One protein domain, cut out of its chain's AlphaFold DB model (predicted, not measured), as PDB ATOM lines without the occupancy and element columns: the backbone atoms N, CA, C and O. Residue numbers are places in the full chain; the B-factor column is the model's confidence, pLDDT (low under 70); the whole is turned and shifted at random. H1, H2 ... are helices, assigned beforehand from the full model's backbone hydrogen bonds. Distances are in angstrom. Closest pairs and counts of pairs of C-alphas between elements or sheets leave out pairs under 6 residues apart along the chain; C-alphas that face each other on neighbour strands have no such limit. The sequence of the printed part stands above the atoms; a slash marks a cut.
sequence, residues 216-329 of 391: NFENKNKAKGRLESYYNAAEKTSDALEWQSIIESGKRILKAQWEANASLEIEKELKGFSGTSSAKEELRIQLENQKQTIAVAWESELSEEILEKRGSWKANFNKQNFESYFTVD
ATOM      1  N   ASN A 216      26.462 -40.893   2.110       76.94
ATOM      2  CA  ASN A 216      25.389 -41.206   3.053       76.94
ATOM      3  C   ASN A 216      25.264 -40.138   4.140       76.94
ATOM      4  O   ASN A 216      24.134 -39.780   4.490       76.94
ATOM      5  N   PHE A 217      26.375 -39.621   4.666       79.25
ATOM      6  CA  PHE A 217      26.369 -38.495   5.594       79.25
ATOM      7  C   PHE A 217      25.764 -37.255   4.935       79.25
ATOM      8  O   PHE A 217      24.845 -36.656   5.504       79.25
ATOM      9  N   GLU A 218      26.207 -36.921   3.721       75.75
ATOM     10  CA  GLU A 218      25.656 -35.800   2.950       75.75
ATOM     11  C   GLU A 218      24.160 -35.986   2.684       75.75
ATOM     12  O   GLU A 218      23.363 -35.074   2.905       75.75
ATOM     13  N   ASN A 219      23.738 -37.194   2.292       77.12
ATOM     14  CA  ASN A 219      22.334 -37.476   2.016       77.12
ATOM     15  C   ASN A 219      21.439 -37.373   3.257       77.12
ATOM     16  O   ASN A 219      20.297 -36.925   3.146       77.12
ATOM     17  N   LYS A 220      21.942 -37.766   4.431       76.69
ATOM     18  CA  LYS A 220      21.216 -37.656   5.708       76.69
ATOM     19  C   LYS A 220      21.180 -36.224   6.241       76.69
ATOM     20  O   LYS A 220      20.252 -35.864   6.963       76.69
ATOM     21  N   ASN A 221      22.177 -35.412   5.895       79.94
ATOM     22  CA  ASN A 221      22.356 -34.064   6.424       79.94
ATOM     23  C   ASN A 221      22.184 -32.961   5.371       79.94
ATOM     24  O   ASN A 221      22.672 -31.851   5.583       79.94
ATOM     25  N   LYS A 222      21.461 -33.231   4.274       80.62
ATOM     26  CA  LYS A 222      21.189 -32.237   3.225       80.62
ATOM     27  C   LYS A 222      20.669 -30.931   3.818       80.62
ATOM     28  O   LYS A 222      19.793 -30.943   4.683       80.62
ATOM     29  N   ALA A 223      21.218 -29.821   3.334       77.12
ATOM     30  CA  ALA A 223      20.771 -28.474   3.672       77.12
ATOM     31  C   ALA A 223      19.326 -28.246   3.194       77.12
ATOM     32  O   ALA A 223      18.466 -27.805   3.959       77.12
ATOM     33  N   LYS A 224      19.069 -28.636   1.940       75.38
ATOM     34  CA  LYS A 224      17.834 -28.337   1.222       75.38
ATOM     35  C   LYS A 224      16.590 -28.938   1.875       75.38
ATOM     36  O   LYS A 224      16.557 -30.136   2.165       75.38
ATOM     37  N   GLY A 225      15.549 -28.125   2.053       78.81
ATOM     38  CA  GLY A 225      14.236 -28.561   2.534       78.81
ATOM     39  C   GLY A 225      14.128 -28.749   4.052       78.81
ATOM     40  O   GLY A 225      13.045 -29.037   4.561       78.81
ATOM     41  N   ARG A 226      15.211 -28.560   4.819       84.00
ATOM     42  CA  ARG A 226      15.154 -28.669   6.290       84.00
ATOM     43  C   ARG A 226      14.586 -27.427   6.970       84.00
ATOM     44  O   ARG A 226      14.127 -27.519   8.107       84.00
ATOM     45  N   LEU A 227      14.584 -26.287   6.278       89.00
ATOM     46  CA  LEU A 227      13.966 -25.051   6.758       89.00
ATOM     47  C   LEU A 227      12.479 -24.919   6.413       89.00
ATOM     48  O   LEU A 227      11.893 -23.909   6.782       89.00
ATOM     49  N   GLU A 228      11.827 -25.901   5.782       88.00
ATOM     50  CA  GLU A 228      10.438 -25.733   5.306       88.00
ATOM     51  C   GLU A 228       9.449 -25.362   6.418       88.00
ATOM     52  O   GLU A 228       8.590 -24.509   6.218       88.00
ATOM     53  N   SER A 229       9.611 -25.892   7.635       88.69
ATOM     54  CA  SER A 229       8.780 -25.462   8.770       88.69
ATOM     55  C   SER A 229       8.983 -23.984   9.129       88.69
ATOM     56  O   SER A 229       8.032 -23.319   9.535       88.69
ATOM     57  N   TYR A 230      10.210 -23.475   9.002       89.88
ATOM     58  CA  TYR A 230      10.534 -22.073   9.262       89.88
ATOM     59  C   TYR A 230      10.075 -21.180   8.112       89.88
ATOM     60  O   TYR A 230       9.561 -20.100   8.376       89.88
ATOM     61  N   TYR A 231      10.172 -21.644   6.861       89.81
ATOM     62  CA  TYR A 231       9.596 -20.947   5.710       89.81
ATOM     63  C   TYR A 231       8.079 -20.820   5.852       89.81
ATOM     64  O   TYR A 231       7.566 -19.713   5.760       89.81
ATOM     65  N   ASN A 232       7.374 -21.897   6.206       89.81
ATOM     66  CA  ASN A 232       5.923 -21.869   6.428       89.81
ATOM     67  C   ASN A 232       5.507 -20.937   7.582       89.81
ATOM     68  O   ASN A 232       4.422 -20.354   7.560       89.81
ATOM     69  N   ALA A 233       6.342 -20.810   8.618       89.62
ATOM     70  CA  ALA A 233       6.115 -19.851   9.697       89.62
ATOM     71  C   ALA A 233       6.369 -18.409   9.223       89.62
ATOM     72  O   ALA A 233       5.560 -17.523   9.491       89.62
ATOM     73  N   ALA A 234       7.452 -18.192   8.478       88.44
ATOM     74  CA  ALA A 234       7.843 -16.890   7.958       88.44
ATOM     75  C   ALA A 234       6.897 -16.387   6.851       88.44
ATOM     76  O   ALA A 234       6.662 -15.186   6.744       88.44
ATOM     77  N   GLU A 235       6.269 -17.272   6.074       87.12
ATOM     78  CA  GLU A 235       5.265 -16.909   5.062       87.12
ATOM     79  C   GLU A 235       4.042 -16.190   5.642       87.12
ATOM     80  O   GLU A 235       3.388 -15.429   4.934       87.12
ATOM     81  N   LYS A 236       3.749 -16.392   6.931       86.00
ATOM     82  CA  LYS A 236       2.635 -15.730   7.626       86.00
ATOM     83  C   LYS A 236       2.978 -14.322   8.108       86.00
ATOM     84  O   LYS A 236       2.081 -13.596   8.526       86.00
ATOM     85  N   THR A 237       4.258 -13.952   8.087       85.44
ATOM     86  CA  THR A 237       4.721 -12.634   8.531       85.44
ATOM     87  C   THR A 237       4.682 -11.634   7.381       85.44
ATOM     88  O   THR A 237       5.002 -11.968   6.238       85.44
ATOM     89  N   SER A 238       4.268 -10.405   7.685       79.00
ATOM     90  CA  SER A 238       4.245  -9.270   6.754       79.00
ATOM     91  C   SER A 238       5.484  -8.378   6.877       79.00
ATOM     92  O   SER A 238       5.728  -7.554   5.997       79.00
ATOM     93  N   ASP A 239       6.278  -8.548   7.938       86.25
ATOM     94  CA  ASP A 239       7.508  -7.796   8.164       86.25
ATOM     95  C   ASP A 239       8.749  -8.581   7.706       86.25
ATOM     96  O   ASP A 239       8.934  -9.763   7.997       86.25
ATOM     97  N   ALA A 240       9.640  -7.888   6.997       86.81
ATOM     98  CA  ALA A 240      10.889  -8.448   6.502       86.81
ATOM     99  C   ALA A 240      11.888  -8.744   7.632       86.81
ATOM    100  O   ALA A 240      12.708  -9.655   7.484       86.81
ATOM    101  N   LEU A 241      11.838  -7.988   8.735       88.88
ATOM    102  CA  LEU A 241      12.708  -8.218   9.893       88.88
ATOM    103  C   LEU A 241      12.273  -9.462  10.675       88.88
ATOM    104  O   LEU A 241      13.118 -10.293  11.017       88.88
ATOM    105  N   GLU A 242      10.969  -9.635  10.895       88.94
ATOM    106  CA  GLU A 242      10.416 -10.850  11.504       88.94
ATOM    107  C   GLU A 242      10.699 -12.088  10.649       88.94
ATOM    108  O   GLU A 242      11.189 -13.094  11.172       88.94
ATOM    109  N   TRP A 243      10.498 -11.988   9.328       90.81
ATOM    110  CA  TRP A 243      10.847 -13.051   8.385       90.81
ATOM    111  C   TRP A 243      12.315 -13.464   8.540       90.81
ATOM    112  O   TRP A 243      12.629 -14.645   8.705       90.81
ATOM    113  N   GLN A 244      13.231 -12.490   8.549       91.50
ATOM    114  CA  GLN A 244      14.661 -12.751   8.675       91.50
ATOM    115  C   GLN A 244      15.011 -13.386  10.025       91.50
ATOM    116  O   GLN A 244      15.764 -14.358  10.057       91.50
ATOM    117  N   SER A 245      14.421 -12.906  11.120       92.75
ATOM    118  CA  SER A 245      14.627 -13.459  12.462       92.75
ATOM    119  C   SER A 245      14.206 -14.934  12.557       92.75
ATOM    120  O   SER A 245      14.963 -15.770  13.066       92.75
ATOM    121  N   ILE A 246      13.041 -15.287  11.998       91.06
ATOM    122  CA  ILE A 246      12.542 -16.672  11.967       91.06
ATOM    123  C   ILE A 246      13.516 -17.569  11.197       91.06
ATOM    124  O   ILE A 246      13.921 -18.621  11.702       91.06
ATOM    125  N   ILE A 247      13.955 -17.143  10.011       92.19
ATOM    126  CA  ILE A 247      14.880 -17.923   9.181       92.19
ATOM    127  C   ILE A 247      16.268 -18.039   9.820       92.19
ATOM    128  O   ILE A 247      16.854 -19.124   9.830       92.19
ATOM    129  N   GLU A 248      16.789 -16.971  10.421       92.44
ATOM    130  CA  GLU A 248      18.065 -16.997  11.143       92.44
ATOM    131  C   GLU A 248      18.018 -17.900  12.377       92.44
ATOM    132  O   GLU A 248      19.015 -18.553  12.705       92.44
ATOM    133  N   SER A 249      16.877 -17.967  13.065       91.19
ATOM    134  CA  SER A 249      16.685 -18.903  14.176       91.19
ATOM    135  C   SER A 249      16.731 -20.361  13.694       91.19
ATOM    136  O   SER A 249      17.485 -21.164  14.250       91.19
ATOM    137  N   GLY A 250      16.034 -20.687  12.599       90.00
ATOM    138  CA  GLY A 250      16.047 -22.024  12.002       90.00
ATOM    139  C   GLY A 250      17.422 -22.418  11.467       90.00
ATOM    140  O   GLY A 250      17.901 -23.523  11.732       90.00
ATOM    141  N   LYS A 251      18.114 -21.486  10.800       91.81
ATOM    142  CA  LYS A 251      19.494 -21.677  10.334       91.81
ATOM    143  C   LYS A 251      20.436 -22.021  11.490       91.81
ATOM    144  O   LYS A 251      21.233 -22.947  11.361       91.81
ATOM    145  N   ARG A 252      20.346 -21.307  12.620       90.44
ATOM    146  CA  ARG A 252      21.181 -21.573  13.807       90.44
ATOM    147  C   ARG A 252      20.948 -22.975  14.371       90.44
ATOM    148  O   ARG A 252      21.916 -23.675  14.655       90.44
ATOM    149  N   ILE A 253      19.689 -23.395  14.482       90.75
ATOM    150  CA  ILE A 253      19.327 -24.725  14.997       90.75
ATOM    151  C   ILE A 253      19.844 -25.829  14.069       90.75
ATOM    152  O   ILE A 253      20.475 -26.781  14.527       90.75
ATOM    153  N   LEU A 254      19.633 -25.687  12.758       89.50
ATOM    154  CA  LEU A 254      20.091 -26.676  11.781       89.50
ATOM    155  C   LEU A 254      21.610 -26.766  11.712       89.50
ATOM    156  O   LEU A 254      22.144 -27.870  11.631       89.50
ATOM    157  N   LYS A 255      22.306 -25.629  11.799       90.31
ATOM    158  CA  LYS A 255      23.766 -25.604  11.872       90.31
ATOM    159  C   LYS A 255      24.273 -26.358  13.102       90.31
ATOM    160  O   LYS A 255      25.140 -27.213  12.965       90.31
ATOM    161  N   ALA A 256      23.692 -26.112  14.277       88.75
ATOM    162  CA  ALA A 256      24.067 -26.826  15.498       88.75
ATOM    163  C   ALA A 256      23.826 -28.341  15.378       88.75
ATOM    164  O   ALA A 256      24.677 -29.142  15.765       88.75
ATOM    165  N   GLN A 257      22.695 -28.748  14.790       89.12
ATOM    166  CA  GLN A 257      22.397 -30.160  14.547       89.12
ATOM    167  C   GLN A 257      23.393 -30.800  13.569       89.12
ATOM    168  O   GLN A 257      23.857 -31.918  13.800       89.12
ATOM    169  N   TRP A 258      23.732 -30.097  12.488       90.38
ATOM    170  CA  TRP A 258      24.711 -30.555  11.508       90.38
ATOM    171  C   TRP A 258      26.099 -30.708  12.138       90.38
ATOM    172  O   TRP A 258      26.737 -31.749  11.985       90.38
ATOM    173  N   GLU A 259      26.542 -29.717  12.917       89.75
ATOM    174  CA  GLU A 259      27.837 -29.741  13.600       89.75
ATOM    175  C   GLU A 259      27.942 -30.879  14.620       89.75
ATOM    176  O   GLU A 259      29.005 -31.502  14.698       89.75
ATOM    177  N   ALA A 260      26.856 -31.159  15.349       88.88
ATOM    178  CA  ALA A 260      26.762 -32.272  16.291       88.88
ATOM    179  C   ALA A 260      26.838 -33.630  15.575       88.88
ATOM    180  O   ALA A 260      27.605 -34.511  15.974       88.88
ATOM    181  N   ASN A 261      26.102 -33.788  14.470       88.44
ATOM    182  CA  ASN A 261      26.160 -34.998  13.648       88.44
ATOM    183  C   ASN A 261      27.559 -35.207  13.056       88.44
ATOM    184  O   ASN A 261      28.070 -36.324  13.079       88.44
ATOM    185  N   ALA A 262      28.201 -34.136  12.583       87.19
ATOM    186  CA  ALA A 262      29.561 -34.195  12.068       87.19
ATOM    187  C   ALA A 262      30.562 -34.609  13.159       87.19
ATOM    188  O   ALA A 262      31.403 -35.465  12.912       87.19
ATOM    189  N   SER A 263      30.458 -34.065  14.381       88.81
ATOM    190  CA  SER A 263      31.335 -34.488  15.487       88.81
ATOM    191  C   SER A 263      31.150 -35.956  15.870       88.81
ATOM    192  O   SER A 263      32.135 -36.631  16.150       88.81
ATOM    193  N   LEU A 264      29.917 -36.472  15.832       87.94
ATOM    194  CA  LEU A 264      29.663 -37.888  16.105       87.94
ATOM    195  C   LEU A 264      30.302 -38.796  15.051       87.94
ATOM    196  O   LEU A 264      30.793 -39.867  15.401       87.94
ATOM    197  N   GLU A 265      30.312 -38.386  13.782       85.81
ATOM    198  CA  GLU A 265      30.965 -39.159  12.720       85.81
ATOM    199  C   GLU A 265      32.489 -39.155  12.887       85.81
ATOM    200  O   GLU A 265      33.113 -40.216  12.861       85.81
ATOM    201  N   ILE A 266      33.073 -37.999  13.220       85.19
ATOM    202  CA  ILE A 266      34.499 -37.889  13.562       85.19
ATOM    203  C   ILE A 266      34.858 -38.831  14.721       85.19
ATOM    204  O   ILE A 266      35.862 -39.539  14.664       85.19
ATOM    205  N   GLU A 267      34.040 -38.883  15.773       86.50
ATOM    206  CA  GLU A 267      34.283 -39.786  16.902       86.50
ATOM    207  C   GLU A 267      34.209 -41.269  16.526       86.50
ATOM    208  O   GLU A 267      34.963 -42.070  17.085       86.50
ATOM    209  N   LYS A 268      33.308 -41.656  15.617       88.38
ATOM    210  CA  LYS A 268      33.222 -43.044  15.135       88.38
ATOM    211  C   LYS A 268      34.477 -43.431  14.363       88.38
ATOM    212  O   LYS A 268      35.057 -44.472  14.668       88.38
ATOM    213  N   GLU A 269      34.930 -42.573  13.455       82.06
ATOM    214  CA  GLU A 269      36.164 -42.782  12.690       82.06
ATOM    215  C   GLU A 269      37.385 -42.874  13.620       82.06
ATOM    216  O   GLU A 269      38.204 -43.792  13.527       82.06
ATOM    217  N   LEU A 270      37.456 -42.002  14.633       84.12
ATOM    218  CA  LEU A 270      38.514 -42.041  15.648       84.12
ATOM    219  C   LEU A 270      38.467 -43.288  16.545       84.12
ATOM    220  O   LEU A 270      39.507 -43.703  17.068       84.12
ATOM    221  N   LYS A 271      37.284 -43.868  16.782       86.19
ATOM    222  CA  LYS A 271      37.121 -45.131  17.526       86.19
ATOM    223  C   LYS A 271      37.484 -46.345  16.670       86.19
ATOM    224  O   LYS A 271      38.023 -47.304  17.213       86.19
ATOM    225  N   GLY A 272      37.220 -46.293  15.363       80.94
ATOM    226  CA  GLY A 272      37.594 -47.338  14.404       80.94
ATOM    227  C   GLY A 272      39.093 -47.390  14.093       80.94
ATOM    228  O   GLY A 272      39.594 -48.423  13.649       80.94
ATOM    229  N   PHE A 273      39.831 -46.309  14.355       82.62
ATOM    230  CA  PHE A 273      41.262 -46.226  14.078       82.62
ATOM    231  C   PHE A 273      42.119 -47.038  15.069       82.62
ATOM    232  O   PHE A 273      42.174 -46.738  16.262       82.62
ATOM    233  N   SER A 274      42.856 -48.029  14.558       75.31
ATOM    234  CA  SER A 274      43.710 -48.950  15.331       75.31
ATOM    235  C   SER A 274      45.219 -48.637  15.259       75.31
ATOM    236  O   SER A 274      46.050 -49.538  15.369       75.31
ATOM    237  N   GLY A 275      45.597 -47.369  15.059       80.94
ATOM    238  CA  GLY A 275      46.999 -46.932  14.977       80.94
ATOM    239  C   GLY A 275      47.569 -46.313  16.262       80.94
ATOM    240  O   GLY A 275      46.970 -46.346  17.335       80.94
ATOM    241  N   THR A 276      48.761 -45.718  16.149       83.44
ATOM    242  CA  THR A 276      49.434 -45.002  17.249       83.44
ATOM    243  C   THR A 276      48.692 -43.723  17.646       83.44
ATOM    244  O   THR A 276      48.070 -43.085  16.797       83.44
ATOM    245  N   SER A 277      48.848 -43.279  18.900       82.50
ATOM    246  CA  SER A 277      48.215 -42.046  19.404       82.50
ATOM    247  C   SER A 277      48.537 -40.796  18.574       82.50
ATOM    248  O   SER A 277      47.675 -39.938  18.435       82.50
ATOM    249  N   SER A 278      49.745 -40.686  18.008       82.25
ATOM    250  CA  SER A 278      50.129 -39.560  17.145       82.25
ATOM    251  C   SER A 278      49.354 -39.555  15.824       82.25
ATOM    252  O   SER A 278      48.752 -38.551  15.468       82.25
ATOM    253  N   ALA A 279      49.289 -40.699  15.142       82.94
ATOM    254  CA  ALA A 279      48.532 -40.853  13.896       82.94
ATOM    255  C   ALA A 279      47.020 -40.625  14.089       82.94
ATOM    256  O   ALA A 279      46.349 -40.105  13.201       82.94
ATOM    257  N   LYS A 280      46.484 -40.969  15.268       82.88
ATOM    258  CA  LYS A 280      45.089 -40.684  15.629       82.88
ATOM    259  C   LYS A 280      44.820 -39.180  15.749       82.88
ATOM    260  O   LYS A 280      43.769 -38.716  15.316       82.88
ATOM    261  N   GLU A 281      45.763 -38.425  16.307       86.12
ATOM    262  CA  GLU A 281      45.652 -36.966  16.416       86.12
ATOM    263  C   GLU A 281      45.783 -36.282  15.049       86.12
ATOM    264  O   GLU A 281      45.017 -35.378  14.723       86.12
ATOM    265  N   GLU A 282      46.684 -36.764  14.189       85.56
ATOM    266  CA  GLU A 282      46.786 -36.283  12.805       85.56
ATOM    267  C   GLU A 282      45.487 -36.520  12.019       85.56
ATOM    268  O   GLU A 282      45.025 -35.629  11.302       85.56
ATOM    269  N   LEU A 283      44.862 -37.691  12.193       82.00
ATOM    270  CA  LEU A 283      43.570 -38.016  11.588       82.00
ATOM    271  C   LEU A 283      42.458 -37.102  12.118       82.00
ATOM    272  O   LEU A 283      41.664 -36.596  11.330       82.00
ATOM    273  N   ARG A 284      42.438 -36.799  13.421       85.56
ATOM    274  CA  ARG A 284      41.497 -35.826  13.997       85.56
ATOM    275  C   ARG A 284      41.615 -34.454  13.332       85.56
ATOM    276  O   ARG A 284      40.604 -33.894  12.918       85.56
ATOM    277  N   ILE A 285      42.832 -33.934  13.183       86.75
ATOM    278  CA  ILE A 285      43.071 -32.630  12.544       86.75
ATOM    279  C   ILE A 285      42.610 -32.651  11.078       86.75
ATOM    280  O   ILE A 285      42.019 -31.685  10.593       86.75
ATOM    281  N   GLN A 286      42.855 -33.745  10.350       84.38
ATOM    282  CA  GLN A 286      42.375 -33.897   8.970       84.38
ATOM    283  C   GLN A 286      40.844 -33.892   8.895       84.38
ATOM    284  O   GLN A 286      40.279 -33.142   8.096       84.38
ATOM    285  N   LEU A 287      40.186 -34.655   9.769       84.44
ATOM    286  CA  LEU A 287      38.729 -34.723   9.862       84.44
ATOM    287  C   LEU A 287      38.099 -33.377  10.234       84.44
ATOM    288  O   LEU A 287      37.075 -32.995   9.671       84.44
ATOM    289  N   GLU A 288      38.717 -32.621  11.143       85.50
ATOM    290  CA  GLU A 288      38.258 -31.279  11.510       85.50
ATOM    291  C   GLU A 288      38.394 -30.286  10.344       85.50
ATOM    292  O   GLU A 288      37.478 -29.500  10.091       85.50
ATOM    293  N   ASN A 289      39.486 -30.359   9.576       86.62
ATOM    294  CA  ASN A 289      39.648 -29.551   8.365       86.62
ATOM    295  C   ASN A 289      38.605 -29.915   7.292       86.62
ATOM    296  O   ASN A 289      38.020 -29.024   6.675       86.62
ATOM    297  N   GLN A 290      38.328 -31.206   7.089       82.00
ATOM    298  CA  GLN A 290      37.287 -31.652   6.158       82.00
ATOM    299  C   GLN A 290      35.894 -31.208   6.607       82.00
ATOM    300  O   GLN A 290      35.143 -30.648   5.803       82.00
ATOM    301  N   LYS A 291      35.583 -31.334   7.903       87.62
ATOM    302  CA  LYS A 291      34.348 -30.799   8.490       87.62
ATOM    303  C   LYS A 291      34.176 -29.322   8.144       87.62
ATOM    304  O   LYS A 291      33.088 -28.931   7.741       87.62
ATOM    305  N   GLN A 292      35.225 -28.504   8.259       86.56
ATOM    306  CA  GLN A 292      35.144 -27.086   7.892       86.56
ATOM    307  C   GLN A 292      34.838 -26.885   6.403       86.56
ATOM    308  O   GLN A 292      34.004 -26.049   6.065       86.56
ATOM    309  N   THR A 293      35.467 -27.652   5.508       83.62
ATOM    310  CA  THR A 293      35.203 -27.525   4.063       83.62
ATOM    311  C   THR A 293      33.769 -27.892   3.688       83.62
ATOM    312  O   THR A 293      33.125 -27.157   2.939       83.62
ATOM    313  N   ILE A 294      33.238 -28.971   4.262       82.88
ATOM    314  CA  ILE A 294      31.874 -29.434   3.988       82.88
ATOM    315  C   ILE A 294      30.858 -28.509   4.660       82.88
ATOM    316  O   ILE A 294      29.831 -28.208   4.063       82.88
ATOM    317  N   ALA A 295      31.166 -27.977   5.848       85.75
ATOM    318  CA  ALA A 295      30.328 -26.976   6.504       85.75
ATOM    319  C   ALA A 295      30.129 -25.742   5.615       85.75
ATOM    320  O   ALA A 295      29.009 -25.262   5.477       85.75
ATOM    321  N   VAL A 296      31.196 -25.251   4.972       86.50
ATOM    322  CA  VAL A 296      31.112 -24.105   4.055       86.50
ATOM    323  C   VAL A 296      30.245 -24.429   2.838       86.50
ATOM    324  O   VAL A 296      29.399 -23.616   2.463       86.50
ATOM    325  N   ALA A 297      30.418 -25.608   2.235       85.06
ATOM    326  CA  ALA A 297      29.591 -26.039   1.109       85.06
ATOM    327  C   ALA A 297      28.110 -26.153   1.515       85.06
ATOM    328  O   ALA A 297      27.243 -25.558   0.876       85.06
ATOM    329  N   TRP A 298      27.834 -26.812   2.638       88.00
ATOM    330  CA  TRP A 298      26.495 -26.968   3.200       88.00
ATOM    331  C   TRP A 298      25.830 -25.621   3.522       88.00
ATOM    332  O   TRP A 298      24.670 -25.396   3.175       88.00
ATOM    333  N   GLU A 299      26.564 -24.687   4.136       88.69
ATOM    334  CA  GLU A 299      26.064 -23.336   4.406       88.69
ATOM    335  C   GLU A 299      25.770 -22.560   3.122       88.69
ATOM    336  O   GLU A 299      24.816 -21.777   3.095       88.69
ATOM    337  N   SER A 300      26.564 -22.770   2.068       87.00
ATOM    338  CA  SER A 300      26.348 -22.121   0.775       87.00
ATOM    339  C   SER A 300      25.052 -22.599   0.114       87.00
ATOM    340  O   SER A 300      24.232 -21.760  -0.258       87.00
ATOM    341  N   GLU A 301      24.796 -23.910   0.095       87.19
ATOM    342  CA  GLU A 301      23.547 -24.486  -0.424       87.19
ATOM    343  C   GLU A 301      22.330 -23.984   0.359       87.19
ATOM    344  O   GLU A 301      21.319 -23.585  -0.222       87.19
ATOM    345  N   LEU A 302      22.440 -23.944   1.691       88.62
ATOM    346  CA  LEU A 302      21.385 -23.420   2.553       88.62
ATOM    347  C   LEU A 302      21.122 -21.933   2.287       88.62
ATOM    348  O   LEU A 302      19.978 -21.484   2.296       88.62
ATOM    349  N   SER A 303      22.182 -21.152   2.071       89.06
ATOM    350  CA  SER A 303      22.061 -19.721   1.797       89.06
ATOM    351  C   SER A 303      21.383 -19.438   0.457       89.06
ATOM    352  O   SER A 303      20.578 -18.511   0.375       89.06
ATOM    353  N   GLU A 304      21.651 -20.256  -0.562       89.56
ATOM    354  CA  GLU A 304      21.009 -20.152  -1.871       89.56
ATOM    355  C   GLU A 304      19.502 -20.413  -1.762       89.56
ATOM    356  O   GLU A 304      18.700 -19.597  -2.219       89.56
ATOM    357  N   GLU A 305      19.110 -21.479  -1.058       88.81
ATOM    358  CA  GLU A 305      17.700 -21.789  -0.801       88.81
ATOM    359  C   GLU A 305      16.994 -20.664  -0.027       88.81
ATOM    360  O   GLU A 305      15.886 -20.259  -0.386       88.81
ATOM    361  N   ILE A 306      17.640 -20.111   1.008       90.00
ATOM    362  CA  ILE A 306      17.092 -18.986   1.781       90.00
ATOM    363  C   ILE A 306      16.843 -17.776   0.872       90.00
ATOM    364  O   ILE A 306      15.805 -17.124   0.994       90.00
ATOM    365  N   LEU A 307      17.770 -17.462  -0.035       88.69
ATOM    366  CA  LEU A 307      17.620 -16.343  -0.967       88.69
ATOM    367  C   LEU A 307      16.492 -16.585  -1.978       88.69
ATOM    368  O   LEU A 307      15.704 -15.669  -2.228       88.69
ATOM    369  N   GLU A 308      16.371 -17.801  -2.509       89.81
ATOM    370  CA  GLU A 308      15.284 -18.197  -3.415       89.81
ATOM    371  C   GLU A 308      13.910 -18.048  -2.737       89.81
ATOM    372  O   GLU A 308      12.991 -17.411  -3.274       89.81
ATOM    373  N   LYS A 309      13.782 -18.565  -1.511       88.69
ATOM    374  CA  LYS A 309      12.546 -18.485  -0.721       88.69
ATOM    375  C   LYS A 309      12.239 -17.050  -0.301       88.69
ATOM    376  O   LYS A 309      11.081 -16.638  -0.364       88.69
ATOM    377  N   ARG A 310      13.254 -16.246   0.032       89.12
ATOM    378  CA  ARG A 310      13.092 -14.809   0.311       89.12
ATOM    379  C   ARG A 310      12.552 -14.055  -0.900       89.12
ATOM    380  O   ARG A 310      11.653 -13.226  -0.757       89.12
ATOM    381  N   GLY A 311      13.109 -14.322  -2.083       87.94
ATOM    382  CA  GLY A 311      12.647 -13.730  -3.337       87.94
ATOM    383  C   GLY A 311      11.189 -14.085  -3.622       87.94
ATOM    384  O   GLY A 311      10.383 -13.197  -3.901       87.94
ATOM    385  N   SER A 312      10.842 -15.362  -3.456       89.38
ATOM    386  CA  SER A 312       9.475 -15.871  -3.633       89.38
ATOM    387  C   SER A 312       8.487 -15.236  -2.650       89.38
ATOM    388  O   SER A 312       7.441 -14.735  -3.059       89.38
ATOM    389  N   TRP A 313       8.844 -15.173  -1.364       91.19
ATOM    390  CA  TRP A 313       8.035 -14.521  -0.335       91.19
ATOM    391  C   TRP A 313       7.797 -13.042  -0.653       91.19
ATOM    392  O   TRP A 313       6.655 -12.592  -0.656       91.19
ATOM    393  N   LYS A 314       8.847 -12.292  -1.014       88.94
ATOM    394  CA  LYS A 314       8.726 -10.864  -1.342       88.94
ATOM    395  C   LYS A 314       7.851 -10.624  -2.576       88.94
ATOM    396  O   LYS A 314       7.090  -9.658  -2.607       88.94
ATOM    397  N   ALA A 315       7.935 -11.494  -3.583       87.75
ATOM    398  CA  ALA A 315       7.069 -11.432  -4.757       87.75
ATOM    399  C   ALA A 315       5.597 -11.685  -4.392       87.75
ATOM    400  O   ALA A 315       4.722 -10.928  -4.818       87.75
ATOM    401  N   ASN A 316       5.328 -12.693  -3.558       87.06
ATOM    402  CA  ASN A 316       3.979 -13.006  -3.082       87.06
ATOM    403  C   ASN A 316       3.404 -11.890  -2.205       87.06
ATOM    404  O   ASN A 316       2.258 -11.489  -2.404       87.06
ATOM    405  N   PHE A 317       4.207 -11.338  -1.298       84.69
ATOM    406  CA  PHE A 317       3.830 -10.199  -0.467       84.69
ATOM    407  C   PHE A 317       3.469  -8.974  -1.320       84.69
ATOM    408  O   PHE A 317       2.405  -8.381  -1.152       84.69
ATOM    409  N   ASN A 318       4.299  -8.636  -2.311       84.81
ATOM    410  CA  ASN A 318       4.009  -7.541  -3.238       84.81
ATOM    411  C   ASN A 318       2.738  -7.791  -4.058       84.81
ATOM    412  O   ASN A 318       1.971  -6.858  -4.283       84.81
ATOM    413  N   LYS A 319       2.500  -9.035  -4.493       86.62
ATOM    414  CA  LYS A 319       1.272  -9.409  -5.201       86.62
ATOM    415  C   LYS A 319       0.040  -9.201  -4.319       86.62
ATOM    416  O   LYS A 319      -0.909  -8.571  -4.770       86.62
ATOM    417  N   GLN A 320       0.068  -9.671  -3.072       82.38
ATOM    418  CA  GLN A 320      -1.035  -9.482  -2.123       82.38
ATOM    419  C   GLN A 320      -1.289  -7.998  -1.834       82.38
ATOM    420  O   GLN A 320      -2.439  -7.565  -1.832       82.38
ATOM    421  N   ASN A 321      -0.229  -7.200  -1.670       81.38
ATOM    422  CA  ASN A 321      -0.343  -5.750  -1.484       81.38
ATOM    423  C   ASN A 321      -0.898  -5.033  -2.721       81.38
ATOM    424  O   ASN A 321      -1.644  -4.064  -2.603       81.38
ATOM    425  N   PHE A 322      -0.540  -5.492  -3.921       80.00
ATOM    426  CA  PHE A 322      -1.104  -4.956  -5.154       80.00
ATOM    427  C   PHE A 322      -2.584  -5.325  -5.283       80.00
ATOM    428  O   PHE A 322      -3.403  -4.464  -5.580       80.00
ATOM    429  N   GLU A 323      -2.958  -6.576  -5.009       80.88
ATOM    430  CA  GLU A 323      -4.354  -7.026  -5.047       80.88
ATOM    431  C   GLU A 323      -5.231  -6.300  -4.016       80.88
ATOM    432  O   GLU A 323      -6.357  -5.919  -4.344       80.88
ATOM    433  N   SER A 324      -4.712  -6.038  -2.813       77.06
ATOM    434  CA  SER A 324      -5.436  -5.292  -1.776       77.06
ATOM    435  C   SER A 324      -5.624  -3.809  -2.115       77.06
ATOM    436  O   SER A 324      -6.602  -3.207  -1.674       77.06
ATOM    437  N   TYR A 325      -4.756  -3.226  -2.952       75.12
ATOM    438  CA  TYR A 325      -4.911  -1.854  -3.443       75.12
ATOM    439  C   TYR A 325      -6.125  -1.691  -4.375       75.12
ATOM    440  O   TYR A 325      -6.801  -0.659  -4.349       75.12
ATOM    441  N   PHE A 326      -6.457  -2.711  -5.177       78.56
ATOM    442  CA  PHE A 326      -7.624  -2.683  -6.070       78.56
ATOM    443  C   PHE A 326      -8.909  -3.115  -5.356       78.56
ATOM    444  O   PHE A 326      -9.556  -4.101  -5.730       78.56
ATOM    445  N   THR A 327      -9.324  -2.338  -4.357       82.50
ATOM    446  CA  THR A 327     -10.653  -2.481  -3.750       82.50
ATOM    447  C   THR A 327     -11.761  -2.207  -4.777       82.50
ATOM    448  O   THR A 327     -11.525  -1.601  -5.827       82.50
ATOM    449  N   VAL A 328     -12.991  -2.665  -4.505       82.06
ATOM    450  CA  VAL A 328     -14.150  -2.421  -5.390       82.06
ATOM    451  C   VAL A 328     -14.334  -0.922  -5.646       82.06
ATOM    452  O   VAL A 328     -14.565  -0.521  -6.786       82.06
ATOM    453  N   ASP A 329     -14.126  -0.100  -4.617       82.88
ATOM    454  CA  ASP A 329     -14.234   1.356  -4.703       82.88
ATOM    455  C   ASP A 329     -13.143   1.963  -5.583       82.88
ATOM    456  O   ASP A 329     -13.447   2.763  -6.463       82.88
TER     457      ASP A 329
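This is residues 216 to 329 of the 391 residues of an uncharacterized protein of Leptospira alstonii serovar Pingchang str. 80-412 (UniProt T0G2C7). What shape do these atoms make? They make a long helical hairpin of H3 and H4, side by side, with the short H2 folded back on residues 242 to 250 of H3 and the small H1 near H3. Residues 318 to 329, of which 318 to 325 belong to H4, stick out at one end. What is it made of? The printed part has 114 residues, with four named helices in the order H1, H2, H3, H4 and no named strand, and its class is all helix. How spread out is it? It is extended, with a radius of gyration of the C-alphas of 20.5 A and spans of 82 by 23 by 17 A.

Where are the short helices? H1 is residues 216 to 220, beginning at C-alpha 216 (25.389, -41.206, 3.053), and H2 is residues 228 to 234. Where are the long ones? H3, residues 240 to 272, measures 47.8 A from first to last C-alpha. H4, residues 277 to 325, measures 70.4 A and ends at C-alpha 325 (-4.911, -1.854, -3.443).

What is near H1? H1 touches no helix but is near H3. How does H2 stand to H3? They touch as a hairpin, opposite ways at a shallow tilt of 25 degrees; their closest C-alphas, Ala 234 and Trp 243, are 4.9 A apart. How does H3 stand to H4? They touch as a hairpin, opposite ways at a shallow tilt of 22 degrees; their closest C-alphas, Ile 266 and Leu 287, are 6.5 A apart. What do the backbones show? In H1, H2, H3 and H4 every O i to N i+4 pair is within hydrogen-bond range.

How long is it? The two C-alphas farthest apart, Thr 276 and Asp 329, are 81.8 A apart. Are there cuts, long links or weak places? The printed part has no cut and no long link, and no printed residue is under 70 in pLDDT.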